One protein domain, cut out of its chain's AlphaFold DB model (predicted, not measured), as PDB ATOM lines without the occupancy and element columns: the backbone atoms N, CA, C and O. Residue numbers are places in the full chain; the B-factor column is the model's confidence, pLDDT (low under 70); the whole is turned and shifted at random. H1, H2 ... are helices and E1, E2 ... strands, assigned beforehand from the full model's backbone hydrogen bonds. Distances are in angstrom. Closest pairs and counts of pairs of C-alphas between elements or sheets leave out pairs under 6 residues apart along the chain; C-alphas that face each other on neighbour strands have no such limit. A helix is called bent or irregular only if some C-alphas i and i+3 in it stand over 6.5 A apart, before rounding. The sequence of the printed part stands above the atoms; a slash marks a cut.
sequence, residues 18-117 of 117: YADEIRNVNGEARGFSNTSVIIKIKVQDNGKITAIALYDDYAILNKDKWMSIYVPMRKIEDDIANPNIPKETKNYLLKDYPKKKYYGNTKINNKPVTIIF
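Overview. This is residues 18 to 117 of the 117 residues of an uncharacterized protein of Bacteroides ovatus (UniProt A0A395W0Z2). You are looking at one antiparallel sheet of six strands, curled like part of a small barrel and partly closed: E4, E3 and E2 make one leaf, E6 and E5 the other, and the bent strand E1 is the hinge between them. At one end of the longest axis lies a short helical hairpin, H1 and H2, of which H1 only grazes the sheet and residues 83 to 88 stick out; at the other end lies the long loop from E3 to E4. The printed part has 100 residues, with the named elements in the order E1 E2 E3 E4 H1 H2 E5 E6, and the sheet runs E4 - E3 - E2 - E1 - E6 - E5. The class is mixed, helices and strands, with 14 residues in helices and 44 in strands. The whole is compact, with a radius of gyration of the C-alphas of 13.7 A and spans of 42 by 36 by 24 A.

Along the chain. Begin at residue 18 and find C-alpha 21 at (176.557, 203.228, 149.126); from there strand E1 runs through residues 21 to 30, 25.0 A long, and bends by 68 degrees at residue 26. Strand E2 follows at residues 36 to 43, 20.8 A, and E3 at residues 49 to 55, 17.4 A. Find C-alpha 67 at (168.363, 210.595, 164.665), where E4 begins; it takes residues 67 to 72, 15.8 A. Helix H1 is residues 76 to 81, 8.7 A, and helix H2 is residues 87 to 94, 10.3 A. Strand E5 covers residues 102 to 108, 18.5 A, and E6 covers residues 111 to 116, 16.0 A, ending at C-alpha 116 at (182.796, 216.185, 161.131).

Arrangement. Start with the sheet, which is strongly twisted. E1 to E4 form a meander, each strand the antiparallel neighbour of the one before. In the hairpin of E1 and E2, at 143 degrees, look for N 25 and O 39, 2.8 A apart. In the hairpin of E2 and E3, at 144 degrees, find N 40 and O 53 at 2.8 A. In the hairpin of E3 and E4, at 159 degrees, find N 69 and O 52 at 3.0 A. The pairing of E1 is staggered: it pairs with E2 over residues 21 to 28 and with E6 over residues 28 to 30, where N 30 and O 114 are 2.8 A apart. E5 and E6 form a hairpin at 159 degrees, with N 106 and O 113 at 2.9 A. This is a folded sheet, one sheet bent back on itself: E4, E3 and E2 face E6 and E5. The edge strands are E4 and E5, and their closest C-alphas, those of Val 71 and Gly 104, are 6.0 A apart. After E4, residues 74 to 75 pair with residues 102 to 103 of E5, antiparallel. H1 only grazes the sheet, with its residues 76 to 79; its closest C-alphas to E5 are those of Ile 76 and Tyr 102, 5.5 A apart. H1 and H2, a helical hairpin, touch at a steep tilt of 40 degrees, opposite ways, closest at the C-alphas of Ile 80 and Lys 90, 5.3 A. H2 is not on the sheet. In both helices every O i to N i+4 pair is within hydrogen-bond range.

Size, cuts and confidence. The two C-alphas farthest apart are those of Asn 62 and Pro 83, at 43.0 A. The printed part has no cut and ends at Phe 117, the chain's last residue. The link from E3 to E4, 11 residues, is long. Expect low confidence at residues 18 to 19 and 57 to 64, where pLDDT is under 70; the mean of the printed part is 88.2.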
ATOM      1  N   TYR A  18     175.743 201.636 139.855       52.31
ATOM      2  CA  TYR A  18     175.301 202.987 140.251       52.31
ATOM      3  C   TYR A  18     174.375 202.991 141.483       52.31
ATOM      4  O   TYR A  18     173.313 203.620 141.492       52.31
ATOM      5  N   ALA A  19     174.705 202.193 142.498       63.59
ATOM      6  CA  ALA A  19     173.931 202.141 143.733       63.59
ATOM      7  C   ALA A  19     174.587 203.027 144.796       63.59
ATOM      8  O   ALA A  19     175.733 202.798 145.175       63.59
ATOM      9  N   ASP A  20     173.827 203.994 145.326       80.31
ATOM     10  CA  ASP A  20     174.265 204.806 146.460       80.31
ATOM     11  C   ASP A  20     174.725 203.901 147.626       80.31
ATOM     12  O   ASP A  20     173.937 203.134 148.188       80.31
ATOM     13  N   GLU A  21     175.991 204.010 148.026       89.31
ATOM     14  CA  GLU A  21     176.557 203.228 149.126       89.31
ATOM     15  C   GLU A  21     176.146 203.857 150.463       89.31
ATOM     16  O   GLU A  21     176.374 205.044 150.711       89.31
ATOM     17  N   ILE A  22     175.566 203.062 151.364       91.12
ATOM     18  CA  ILE A  22     175.272 203.494 152.733       91.12
ATOM     19  C   ILE A  22     176.237 202.802 153.688       91.12
ATOM     20  O   ILE A  22     176.278 201.575 153.755       91.12
ATOM     21  N   ARG A  23     176.972 203.590 154.477       92.69
ATOM     22  CA  ARG A  23     177.882 203.068 155.505       92.69
ATOM     23  C   ARG A  23     177.916 203.934 156.756       92.69
ATOM     24  O   ARG A  23     177.490 205.086 156.744       92.69
ATOM     25  N   ASN A  24     178.454 203.370 157.832       93.00
ATOM     26  CA  ASN A  24     178.655 204.064 159.099       93.00
ATOM     27  C   ASN A  24     180.111 204.527 159.224       93.00
ATOM     28  O   ASN A  24     181.031 203.797 158.857       93.00
ATOM     29  N   VAL A  25     180.314 205.722 159.767       93.31
ATOM     30  CA  VAL A  25     181.631 206.297 160.059       93.31
ATOM     31  C   VAL A  25     181.638 206.879 161.467       93.31
ATOM     32  O   VAL A  25     180.617 207.367 161.947       93.31
ATOM     33  N   ASN A  26     182.788 206.833 162.131       93.12
ATOM     34  CA  ASN A  26     182.969 207.501 163.417       93.12
ATOM     35  C   ASN A  26     183.274 208.978 163.177       93.12
ATOM     36  O   ASN A  26     184.100 209.301 162.326       93.12
ATOM     37  N   GLY A  27     182.645 209.862 163.943       92.81
ATOM     38  CA  GLY A  27     182.882 211.294 163.849       92.81
ATOM     39  C   GLY A  27     182.455 212.042 165.100       92.81
ATOM     40  O   GLY A  27     182.297 211.468 166.173       92.81
ATOM     41  N   GLU A  28     182.261 213.343 164.949       93.50
ATOM     42  CA  GLU A  28     181.793 214.239 166.002       93.50
ATOM     43  C   GLU A  28     180.594 215.053 165.510       93.50
ATOM     44  O   GLU A  28     180.544 215.469 164.350       93.50
ATOM     45  N   ALA A  29     179.654 215.327 166.414       91.44
ATOM     46  CA  ALA A  29     178.545 216.254 166.207       91.44
ATOM     47  C   ALA A  29     178.671 217.418 167.199       91.44
ATOM     48  O   ALA A  29     178.022 217.459 168.245       91.44
ATOM     49  N   ARG A  30     179.550 218.370 166.889       91.81
ATOM     50  CA  ARG A  30     179.917 219.476 167.785       91.81
ATOM     51  C   ARG A  30     178.748 220.425 167.983       91.81
ATOM     52  O   ARG A  30     178.191 220.913 167.004       91.81
ATOM     53  N   GLY A  31     178.400 220.704 169.237       86.69
ATOM     54  CA  GLY A  31     177.199 221.472 169.601       86.69
ATOM     55  C   GLY A  31     175.950 220.607 169.809       86.69
ATOM     56  O   GLY A  31     174.933 221.120 170.274       86.69
ATOM     57  N   PHE A  32     176.035 219.305 169.514       85.25
ATOM     58  CA  PHE A  32     175.021 218.304 169.851       85.25
ATOM     59  C   PHE A  32     175.521 217.350 170.941       85.25
ATOM     60  O   PHE A  32     174.853 217.186 171.957       85.25
ATOM     61  N   SER A  33     176.712 216.780 170.743       80.25
ATOM     62  CA  SER A  33     177.363 215.853 171.665       80.25
ATOM     63  C   SER A  33     178.775 216.319 172.017       80.25
ATOM     64  O   SER A  33     179.446 216.967 171.211       80.25
ATOM     65  N   ASN A  34     179.216 215.971 173.227       77.25
ATOM     66  CA  ASN A  34     180.591 216.168 173.691       77.25
ATOM     67  C   ASN A  34     181.476 214.934 173.437       77.25
ATOM     68  O   ASN A  34     182.671 214.973 173.724       77.25
ATOM     69  N   THR A  35     180.897 213.844 172.931       81.56
ATOM     70  CA  THR A  35     181.568 212.571 172.660       81.56
ATOM     71  C   THR A  35     181.504 212.221 171.174       81.56
ATOM     72  O   THR A  35     180.828 212.880 170.379       81.56
ATOM     73  N   SER A  36     182.246 211.183 170.783       87.31
ATOM     74  CA  SER A  36     182.166 210.624 169.435       87.31
ATOM     75  C   SER A  36     180.757 210.114 169.140       87.31
ATOM     76  O   SER A  36     180.100 209.541 170.006       87.31
ATOM     77  N   VAL A  37     180.327 210.288 167.895       89.56
ATOM     78  CA  VAL A  37     179.052 209.793 167.371       89.56
ATOM     79  C   VAL A  37     179.307 208.862 166.191       89.56
ATOM     80  O   VAL A  37     180.302 209.001 165.473       89.56
ATOM     81  N   ILE A  38     178.380 207.939 165.952       91.69
ATOM     82  CA  ILE A  38     178.344 207.159 164.717       91.69
ATOM     83  C   ILE A  38     177.463 207.906 163.722       91.69
ATOM     84  O   ILE A  38     176.305 208.218 163.994       91.69
ATOM     85  N   ILE A  39     178.007 208.186 162.545       93.44
ATOM     86  CA  ILE A  39     177.332 208.915 161.477       93.44
ATOM     87  C   ILE A  39     177.042 207.927 160.360       93.44
ATOM     88  O   ILE A  39     177.945 207.288 159.821       93.44
ATOM     89  N   LYS A  40     175.774 207.817 159.981       94.38
ATOM     90  CA  LYS A  40     175.372 207.085 158.788       94.38
ATOM     91  C   LYS A  40     175.461 208.024 157.600       94.38
ATOM     92  O   LYS A  40     174.810 209.074 157.584       94.38
ATOM     93  N   ILE A  41     176.255 207.645 156.612       95.94
ATOM     94  CA  ILE A  41     176.473 208.425 155.402       95.94
ATOM     95  C   ILE A  41     175.947 207.684 154.185       95.94
ATOM     96  O   ILE A  41     175.984 206.457 154.115       95.94
ATOM     97  N   LYS A  42     175.480 208.469 153.225       95.38
ATOM     98  CA  LYS A  42     175.143 208.054 151.876       95.38
ATOM     99  C   LYS A  42     176.211 208.608 150.941       95.38
ATOM    100  O   LYS A  42     176.405 209.825 150.898       95.38
ATOM    101  N   VAL A  43     176.908 207.729 150.237       93.56
ATOM    102  CA  VAL A  43     177.910 208.060 149.225       93.56
ATOM    103  C   VAL A  43     177.277 207.823 147.864       93.56
ATOM    104  O   VAL A  43     176.872 206.711 147.549       93.56
ATOM    105  N   GLN A  44     177.159 208.888 147.087       89.31
ATOM    106  CA  GLN A  44     176.612 208.836 145.739       89.31
ATOM    107  C   GLN A  44     177.718 208.515 144.734       89.31
ATOM    108  O   GLN A  44     178.891 208.792 144.990       89.31
ATOM    109  N   ASP A  45     177.347 208.036 143.549       83.19
ATOM    110  CA  ASP A  45     178.300 207.624 142.505       83.19
ATOM    111  C   ASP A  45     179.243 208.745 142.049       83.19
ATOM    112  O   ASP A  45     180.386 208.515 141.666       83.19
ATOM    113  N   ASN A  46     178.785 209.997 142.129       84.56
ATOM    114  CA  ASN A  46     179.596 211.179 141.830       84.56
ATOM    115  C   ASN A  46     180.563 211.565 142.971       84.56
ATOM    116  O   ASN A  46     181.159 212.642 142.938       84.56
ATOM    117  N   GLY A  47     180.683 210.731 144.006       84.94
ATOM    118  CA  GLY A  47     181.514 210.961 145.182       84.94
ATOM    119  C   GLY A  47     180.934 211.957 146.188       84.94
ATOM    120  O   GLY A  47     181.597 212.255 147.184       84.94
ATOM    121  N   LYS A  48     179.719 212.487 145.972       91.19
ATOM    122  CA  LYS A  48     179.051 213.329 146.969       91.19
ATOM    123  C   LYS A  48     178.674 212.489 148.175       91.19
ATOM    124  O   LYS A  48     178.103 211.409 148.051       91.19
ATOM    125  N   ILE A  49     178.951 213.032 149.351       95.62
ATOM    126  CA  ILE A  49     178.631 212.384 150.616       95.62
ATOM    127  C   ILE A  49     177.572 213.212 151.331       95.62
ATOM    128  O   ILE A  49     177.679 214.432 151.427       95.62
ATOM    129  N   THR A  50     176.548 212.544 151.844       96.50
ATOM    130  CA  THR A  50     175.514 213.153 152.685       96.50
ATOM    131  C   THR A  50     175.427 212.383 153.990       96.50
ATOM    132  O   THR A  50     175.283 211.162 153.971       96.50
ATOM    133  N   ALA A  51     175.491 213.066 155.130       95.69
ATOM    134  CA  ALA A  51     175.145 212.455 156.407       95.69
ATOM    135  C   ALA A  51     173.616 212.387 156.532       95.69
ATOM    136  O   ALA A  51     172.938 213.410 156.409       95.69
ATOM    137  N   ILE A  52     173.085 211.179 156.737       95.06
ATOM    138  CA  ILE A  52     171.641 210.887 156.714       95.06
ATOM    139  C   ILE A  52     171.076 210.492 158.083       95.06
ATOM    140  O   ILE A  52     169.873 210.574 158.328       95.06
ATOM    141  N   ALA A  53     171.936 210.060 159.000       91.94
ATOM    142  CA  ALA A  53     171.556 209.845 160.384       91.94
ATOM    143  C   ALA A  53     172.778 209.955 161.293       91.94
ATOM    144  O   ALA A  53     173.908 209.748 160.849       91.94
ATOM    145  N   LEU A  54     172.543 210.233 162.568       89.88
ATOM    146  CA  LEU A  54     173.563 210.129 163.601       89.88
ATOM    147  C   LEU A  54     173.033 209.369 164.812       89.88
ATOM    148  O   LEU A  54     171.830 209.360 165.084       89.88
ATOM    149  N   TYR A  55     173.952 208.717 165.502       85.19
ATOM    150  CA  TYR A  55     173.720 207.959 166.714       85.19
ATOM    151  C   TYR A  55     174.790 208.338 167.741       85.19
ATOM    152  O   TYR A  55     175.974 208.396 167.412       85.19
ATOM    153  N   ASP A  56     174.360 208.615 168.967       76.69
ATOM    154  CA  ASP A  56     175.233 208.911 170.099       76.69
ATOM    155  C   ASP A  56     174.978 207.867 171.193       76.69
ATOM    156  O   ASP A  56     173.876 207.806 171.737       76.69
ATOM    157  N   ASP A  57     175.994 207.055 171.506       63.66
ATOM    158  CA  ASP A  57     175.942 206.045 172.573       63.66
ATOM    159  C   ASP A  57     175.674 206.655 173.961       63.66
ATOM    160  O   ASP A  57     175.155 205.968 174.844       63.66
ATOM    161  N   TYR A  58     176.006 207.936 174.164       59.62
ATOM    162  CA  TYR A  58     175.965 208.602 175.468       59.62
ATOM    163  C   TYR A  58     174.785 209.563 175.650       59.62
ATOM    164  O   TYR A  58     174.357 209.800 176.783       59.62
ATOM    165  N   ALA A  59     174.225 210.121 174.575       56.91
ATOM    166  CA  ALA A  59     173.125 211.080 174.671       56.91
ATOM    167  C   ALA A  59     171.762 210.400 174.538       56.91
ATOM    168  O   ALA A  59     171.242 210.372 173.435       56.91
ATOM    169  N   ILE A  60     171.180 209.900 175.644       51.62
ATOM    170  CA  ILE A  60     169.742 209.550 175.869       51.62
ATOM    171  C   ILE A  60     168.971 209.104 174.599       51.62
ATOM    172  O   ILE A  60     167.809 209.433 174.365       51.62
ATOM    173  N   LEU A  61     169.622 208.340 173.739       53.72
ATOM    174  CA  LEU A  61     169.075 207.735 172.548       53.72
ATOM    175  C   LEU A  61     169.453 206.285 172.742       53.72
ATOM    176  O   LEU A  61     170.623 205.913 172.758       53.72
ATOM    177  N   ASN A  62     168.433 205.480 173.021       54.38
ATOM    178  CA  ASN A  62     168.584 204.037 173.120       54.38
ATOM    179  C   ASN A  62     169.382 203.542 171.897       54.38
ATOM    180  O   ASN A  62     169.235 204.135 170.829       54.38
ATOM    181  N   LYS A  63     170.193 202.486 172.028       54.88
ATOM    182  CA  LYS A  63     171.082 201.963 170.960       54.88
ATOM    183  C   LYS A  63     170.421 201.793 169.584       54.88
ATOM    184  O   LYS A  63     171.085 201.859 168.554       54.88
ATOM    185  N   ASP A  64     169.101 201.668 169.573       60.19
ATOM    186  CA  ASP A  64     168.275 201.484 168.383       60.19
ATOM    187  C   ASP A  64     167.732 202.789 167.760       60.19
ATOM    188  O   ASP A  64     167.057 202.751 166.729       60.19
ATOM    189  N   LYS A  65     167.990 203.962 168.355       72.75
ATOM    190  CA  LYS A  65     167.440 205.250 167.905       72.75
ATOM    191  C   LYS A  65     168.470 206.077 167.148       72.75
ATOM    192  O   LYS A  65     169.210 206.878 167.710       72.75
ATOM    193  N   TRP A  66     168.427 205.933 165.830       85.25
ATOM    194  CA  TRP A  66     169.051 206.864 164.899       85.25
ATOM    195  C   TRP A  66     168.260 208.169 164.847       85.25
ATOM    196  O   TRP A  66     167.051 208.157 164.620       85.25
ATOM    197  N   MET A  67     168.946 209.299 164.981       87.31
ATOM    198  CA  MET A  67     168.363 210.595 164.665       87.31
ATOM    199  C   MET A  67     168.593 210.896 163.187       87.31
ATOM    200  O   MET A  67     169.735 211.029 162.742       87.31
ATOM    201  N   SER A  68     167.507 210.995 162.424       90.31
ATOM    202  CA  SER A  68     167.563 211.376 161.015       90.31
ATOM    203  C   SER A  68     168.062 212.808 160.858       90.31
ATOM    204  O   SER A  68     167.589 213.731 161.518       90.31
ATOM    205  N   ILE A  69     169.005 212.983 159.943       91.94
ATOM    206  CA  ILE A  69     169.541 214.276 159.524       91.94
ATOM    207  C   ILE A  69     169.658 214.269 158.001       91.94
ATOM    208  O   ILE A  69     169.561 213.227 157.365       91.94
ATOM    209  N   TYR A  70     169.875 215.426 157.395       94.50
ATOM    210  CA  TYR A  70     170.212 215.491 155.980       94.50
ATOM    211  C   TYR A  70     171.216 216.614 155.778       94.50
ATOM    212  O   TYR A  70     170.852 217.787 155.722       94.50
ATOM    213  N   VAL A  71     172.499 216.255 155.769       96.62
ATOM    214  CA  VAL A  71     173.598 217.226 155.743       96.62
ATOM    215  C   VAL A  71     174.544 216.891 154.597       96.62
ATOM    216  O   VAL A  71     175.262 215.892 154.675       96.62
ATOM    217  N   PRO A  72     174.563 217.710 153.532       96.38
ATOM    218  CA  PRO A  72     175.573 217.609 152.493       96.38
ATOM    219  C   PRO A  72     176.959 217.837 153.096       96.38
ATOM    220  O   PRO A  72     177.208 218.857 153.746       96.38
ATOM    221  N   MET A  73     177.859 216.883 152.889       97.25
ATOM    222  CA  MET A  73     179.212 216.943 153.420       97.25
ATOM    223  C   MET A  73     180.146 217.606 152.411       97.25
ATOM    224  O   MET A  73     180.086 217.336 151.211       97.25
ATOM    225  N   ARG A  74     181.048 218.450 152.912       96.06
ATOM    226  CA  ARG A  74     182.118 219.089 152.141       96.06
ATOM    227  C   ARG A  74     183.459 218.489 152.513       96.06
ATOM    228  O   ARG A  74     183.672 218.151 153.677       96.06
ATOM    229  N   LYS A  75     184.361 218.373 151.540       95.62
ATOM    230  CA  LYS A  75     185.746 217.979 151.800       95.62
ATOM    231  C   LYS A  75     186.477 219.133 152.469       95.62
ATOM    232  O   LYS A  75     186.423 220.269 152.011       95.62
ATOM    233  N   ILE A  76     187.177 218.818 153.549       96.25
ATOM    234  CA  ILE A  76     187.984 219.787 154.287       96.25
ATOM    235  C   ILE A  76     189.144 220.294 153.419       96.25
ATOM    236  O   ILE A  76     189.431 221.486 153.424       96.25
ATOM    237  N   GLU A  77     189.768 219.403 152.649       95.25
ATOM    238  CA  GLU A  77     190.869 219.732 151.736       95.25
ATOM    239  C   GLU A  77     190.478 220.817 150.719       95.25
ATOM    240  O   GLU A  77     191.184 221.821 150.598       95.25
ATOM    241  N   ASP A  78     189.317 220.664 150.074       94.56
ATOM    242  CA  ASP A  78     188.804 221.617 149.086       94.56
ATOM    243  C   ASP A  78     188.621 223.017 149.705       94.56
ATOM    244  O   ASP A  78     189.053 224.021 149.135       94.56
ATOM    245  N   ASP A  79     188.039 223.096 150.907       94.38
ATOM    246  CA  ASP A  79     187.774 224.373 151.582       94.38
ATOM    247  C   ASP A  79     189.044 225.010 152.189       94.38
ATOM    248  O   ASP A  79     189.150 226.239 152.257       94.38
ATOM    249  N   ILE A  80     190.052 224.219 152.575       93.88
ATOM    250  CA  ILE A  80     191.369 224.743 152.982       93.88
ATOM    251  C   ILE A  80     192.097 225.358 151.778       93.88
ATOM    252  O   ILE A  80     192.666 226.453 151.893       93.88
ATOM    253  N   ALA A  81     192.056 224.691 150.621       94.31
ATOM    254  CA  ALA A  81     192.685 225.163 149.389       94.31
ATOM    255  C   ALA A  81     191.966 226.381 148.778       94.31
ATOM    256  O   ALA A  81     192.595 227.213 148.127       94.31
ATOM    257  N   ASN A  82     190.665 226.540 149.027       95.06
ATOM    258  CA  ASN A  82     189.853 227.603 148.440       95.06
ATOM    259  C   ASN A  82     190.221 229.004 148.986       95.06
ATOM    260  O   ASN A  82     190.048 229.258 150.182       95.06
ATOM    261  N   PRO A  83     190.689 229.960 148.158       93.25
ATOM    262  CA  PRO A  83     191.088 231.297 148.617       93.25
ATOM    263  C   PRO A  83     189.925 232.135 149.173       93.25
ATOM    264  O   PRO A  83     190.167 233.051 149.952       93.25
ATOM    265  N   ASN A  84     188.677 231.799 148.831       96.00
ATOM    266  CA  ASN A  84     187.486 232.537 149.261       96.00
ATOM    267  C   ASN A  84     187.003 232.157 150.671       96.00
ATOM    268  O   ASN A  84     186.119 232.816 151.217       96.00
ATOM    269  N   ILE A  85     187.549 231.093 151.271       93.31
ATOM    270  CA  ILE A  85     187.187 230.684 152.632       93.31
ATOM    271  C   ILE A  85     187.967 231.532 153.653       93.31
ATOM    272  O   ILE A  85     189.194 231.626 153.551       93.31
ATOM    273  N   PRO A  86     187.304 232.117 154.673       95.44
ATOM    274  CA  PRO A  86     187.975 232.904 155.704       95.44
ATOM    275  C   PRO A  86     189.089 232.133 156.418       95.44
ATOM    276  O   PRO A  86     188.943 230.949 156.740       95.44
ATOM    277  N   LYS A  87     190.190 232.823 156.746       94.31
ATOM    278  CA  LYS A  87     191.357 232.230 157.427       94.31
ATOM    279  C   LYS A  87     190.983 231.548 158.746       94.31
ATOM    280  O   LYS A  87     191.519 230.493 159.064       94.31
ATOM    281  N   GLU A  88     190.038 232.116 159.490       93.19
ATOM    282  CA  GLU A  88     189.538 231.539 160.743       93.19
ATOM    283  C   GLU A  88     188.865 230.181 160.526       93.19
ATOM    284  O   GLU A  88     189.160 229.224 161.243       93.19
ATOM    285  N   THR A  89     188.022 230.062 159.496       90.81
ATOM    286  CA  THR A  89     187.388 228.792 159.125       90.81
ATOM    287  C   THR A  89     188.434 227.770 158.696       90.81
ATOM    288  O   THR A  89     188.385 226.630 159.152       90.81
ATOM    289  N   LYS A  90     189.431 228.171 157.896       94.06
ATOM    290  CA  LYS A  90     190.540 227.280 157.518       94.06
ATOM    291  C   LYS A  90     191.303 226.776 158.738       94.06
ATOM    292  O   LYS A  90     191.504 225.575 158.880       94.06
ATOM    293  N   ASN A  91     191.666 227.677 159.649       95.00
ATOM    294  CA  ASN A  91     192.365 227.335 160.887       95.00
ATOM    295  C   ASN A  91     191.542 226.394 161.769       95.00
ATOM    296  O   ASN A  91     192.109 225.523 162.420       95.00
ATOM    297  N   TYR A  92     190.219 226.559 161.802       92.12
ATOM    298  CA  TYR A  92     189.332 225.648 162.515       92.12
ATOM    299  C   TYR A  92     189.371 224.237 161.917       92.12
ATOM    300  O   TYR A  92     189.576 223.280 162.657       92.12
ATOM    301  N   LEU A  93     189.242 224.107 160.593       93.44
ATOM    302  CA  LEU A  93     189.252 222.809 159.908       93.44
ATOM    303  C   LEU A  93     190.623 222.114 159.960       93.44
ATOM    304  O   LEU A  93     190.698 220.894 160.100       93.44
ATOM    305  N   LEU A  94     191.711 222.888 159.908       94.81
ATOM    306  CA  LEU A  94     193.086 222.384 159.996       94.81
ATOM    307  C   LEU A  94     193.396 221.682 161.326       94.81
ATOM    308  O   LEU A  94     194.320 220.879 161.371       94.81
ATOM    309  N   LYS A  95     192.636 221.945 162.399       93.75
ATOM    310  CA  LYS A  95     192.806 221.241 163.685       93.75
ATOM    311  C   LYS A  95     192.450 219.756 163.594       93.75
ATOM    312  O   LYS A  95     192.983 218.955 164.355       93.75
ATOM    313  N   ASP A  96     191.535 219.409 162.694       91.06
ATOM    314  CA  ASP A  96     191.012 218.053 162.530       91.06
ATOM    315  C   ASP A  96     191.613 217.316 161.331       91.06
ATOM    316  O   ASP A  96     191.679 216.085 161.318       91.06
ATOM    317  N   TYR A  97     192.065 218.056 160.322       91.94
ATOM    318  CA  TYR A  97     192.737 217.499 159.156       91.94
ATOM    319  C   TYR A  97     194.164 217.028 159.508       91.94
ATOM    320  O   TYR A  97     194.857 217.711 160.260       91.94
ATOM    321  N   PRO A  98     194.651 215.882 158.988       92.81
ATOM    322  CA  PRO A  98     194.024 214.977 158.016       92.81
ATOM    323  C   PRO A  98     193.201 213.839 158.635       92.81
ATOM    324  O   PRO A  98     192.744 212.954 157.911       92.81
ATOM    325  N   LYS A  99     193.038 213.818 159.964       94.25
ATOM    326  CA  LYS A  99     192.333 212.730 160.663       94.25
ATOM    327  C   LYS A  99     190.861 212.670 160.267       94.25
ATOM    328  O   LYS A  99     190.340 211.575 160.091       94.25
ATOM    329  N   LYS A 100     190.233 213.836 160.101       94.62
ATOM    330  CA  LYS A 100     188.888 213.992 159.547       94.62
ATOM    331  C   LYS A 100     188.973 214.634 158.172       94.62
ATOM    332  O   LYS A 100     189.821 215.495 157.933       94.62
ATOM    333  N   LYS A 101     188.103 214.204 157.264       96.12
ATOM    334  CA  LYS A 101     188.137 214.585 155.845       96.12
ATOM    335  C   LYS A 101     186.915 215.372 155.408       96.12
ATOM    336  O   LYS A 101     187.009 216.127 154.443       96.12
ATOM    337  N   TYR A 102     185.791 215.208 156.093       97.19
ATOM    338  CA  TYR A 102     184.511 215.767 155.700       97.19
ATOM    339  C   TYR A 102     183.876 216.542 156.840       97.19
ATOM    340  O   TYR A 102     183.943 216.141 158.000       97.19
ATOM    341  N   TYR A 103     183.203 217.637 156.500       96.81
ATOM    342  CA  TYR A 103     182.420 218.397 157.463       96.81
ATOM    343  C   TYR A 103     181.133 218.958 156.859       96.81
ATOM    344  O   TYR A 103     181.025 219.178 155.652       96.81
ATOM    345  N   GLY A 104     180.141 219.182 157.708       96.44
ATOM    346  CA  GLY A 104     178.840 219.704 157.326       96.44
ATOM    347  C   GLY A 104     178.218 220.463 158.486       96.44
ATOM    348  O   GLY A 104     178.370 220.081 159.643       96.44
ATOM    349  N   ASN A 105     177.524 221.553 158.182       95.25
ATOM    350  CA  ASN A 105     176.847 222.360 159.190       95.25
ATOM    351  C   ASN A 105     175.342 222.135 159.088       95.25
ATOM    352  O   ASN A 105     174.790 222.092 157.991       95.25
ATOM    353  N   THR A 106     174.682 222.010 160.231       94.38
ATOM    354  CA  THR A 106     173.235 221.821 160.325       94.38
ATOM    355  C   THR A 106     172.689 222.464 161.596       94.38
ATOM    356  O   THR A 106     173.423 223.099 162.358       94.38
ATOM    357  N   LYS A 107     171.386 222.317 161.828       92.44
ATOM    358  CA  LYS A 107     170.745 222.639 163.098       92.44
ATOM    359  C   LYS A 107     170.034 221.408 163.635       92.44
ATOM    360  O   LYS A 107     169.273 220.775 162.912       92.44
ATOM    361  N   ILE A 108     170.248 221.103 164.909       87.12
ATOM    362  CA  ILE A 108     169.510 220.064 165.634       87.12
ATOM    363  C   ILE A 108     168.858 220.745 166.828       87.12
ATOM    364  O   ILE A 108     169.532 221.440 167.585       87.12
ATOM    365  N   ASN A 109     167.538 220.600 166.973       85.25
ATOM    366  CA  ASN A 109     166.755 221.282 168.013       85.25
ATOM    367  C   ASN A 109     167.038 222.799 168.067       85.25
ATOM    368  O   ASN A 109     167.279 223.363 169.132       85.25
ATOM    369  N   ASN A 110     167.077 223.450 166.897       87.88
ATOM    370  CA  ASN A 110     167.420 224.867 166.695       87.88
ATOM    371  C   ASN A 110     168.830 225.304 167.131       87.88
ATOM    372  O   ASN A 110     169.163 226.482 166.993       87.88
ATOM    373  N   LYS A 111     169.691 224.387 167.581       89.81
ATOM    374  CA  LYS A 111     171.088 224.680 167.916       89.81
ATOM    375  C   LYS A 111     171.993 224.416 166.711       89.81
ATOM    376  O   LYS A 111     171.786 223.410 166.031       89.81
ATOM    377  N   PRO A 112     172.968 225.294 166.418       93.81
ATOM    378  CA  PRO A 112     173.935 225.054 165.354       93.81
ATOM    379  C   PRO A 112     174.821 223.860 165.712       93.81
ATOM    380  O   PRO A 112     175.342 223.781 166.823       93.81
ATOM    381  N   VAL A 113     174.985 222.942 164.762       93.31
ATOM    382  CA  VAL A 113     175.796 221.734 164.926       93.31
ATOM    383  C   VAL A 113     176.709 221.563 163.726       93.31
ATOM    384  O   VAL A 113     176.268 221.667 162.579       93.31
ATOM    385  N   THR A 114     177.975 221.254 163.994       95.12
ATOM    386  CA  THR A 114     178.943 220.862 162.966       95.12
ATOM    387  C   THR A 114     179.199 219.368 163.071       95.12
ATOM    388  O   THR A 114     179.684 218.879 164.090       95.12
ATOM    389  N   ILE A 115     178.876 218.653 162.001       95.19
ATOM    390  CA  ILE A 115     179.174 217.236 161.824       95.19
ATOM    391  C   ILE A 115     180.530 217.132 161.136       95.19
ATOM    392  O   ILE A 115     180.740 217.791 160.119       95.19
ATOM    393  N   ILE A 116     181.442 216.328 161.675       95.75
ATOM    394  CA  ILE A 116     182.796 216.185 161.131       95.75
ATOM    395  C   ILE A 116     183.323 214.756 161.314       95.75
ATOM    396  O   ILE A 116     183.192 214.192 162.402       95.75
ATOM    397  N   PHE A 117     183.912 214.172 160.266       94.69
ATOM    398  CA  PHE A 117     184.504 212.824 160.268       94.69
ATOM    399  C   PHE A 117     185.596 212.655 159.211       94.69
ATOM    400  O   PHE A 117     185.643 213.448 158.244       94.69
TER     401      PHE A 117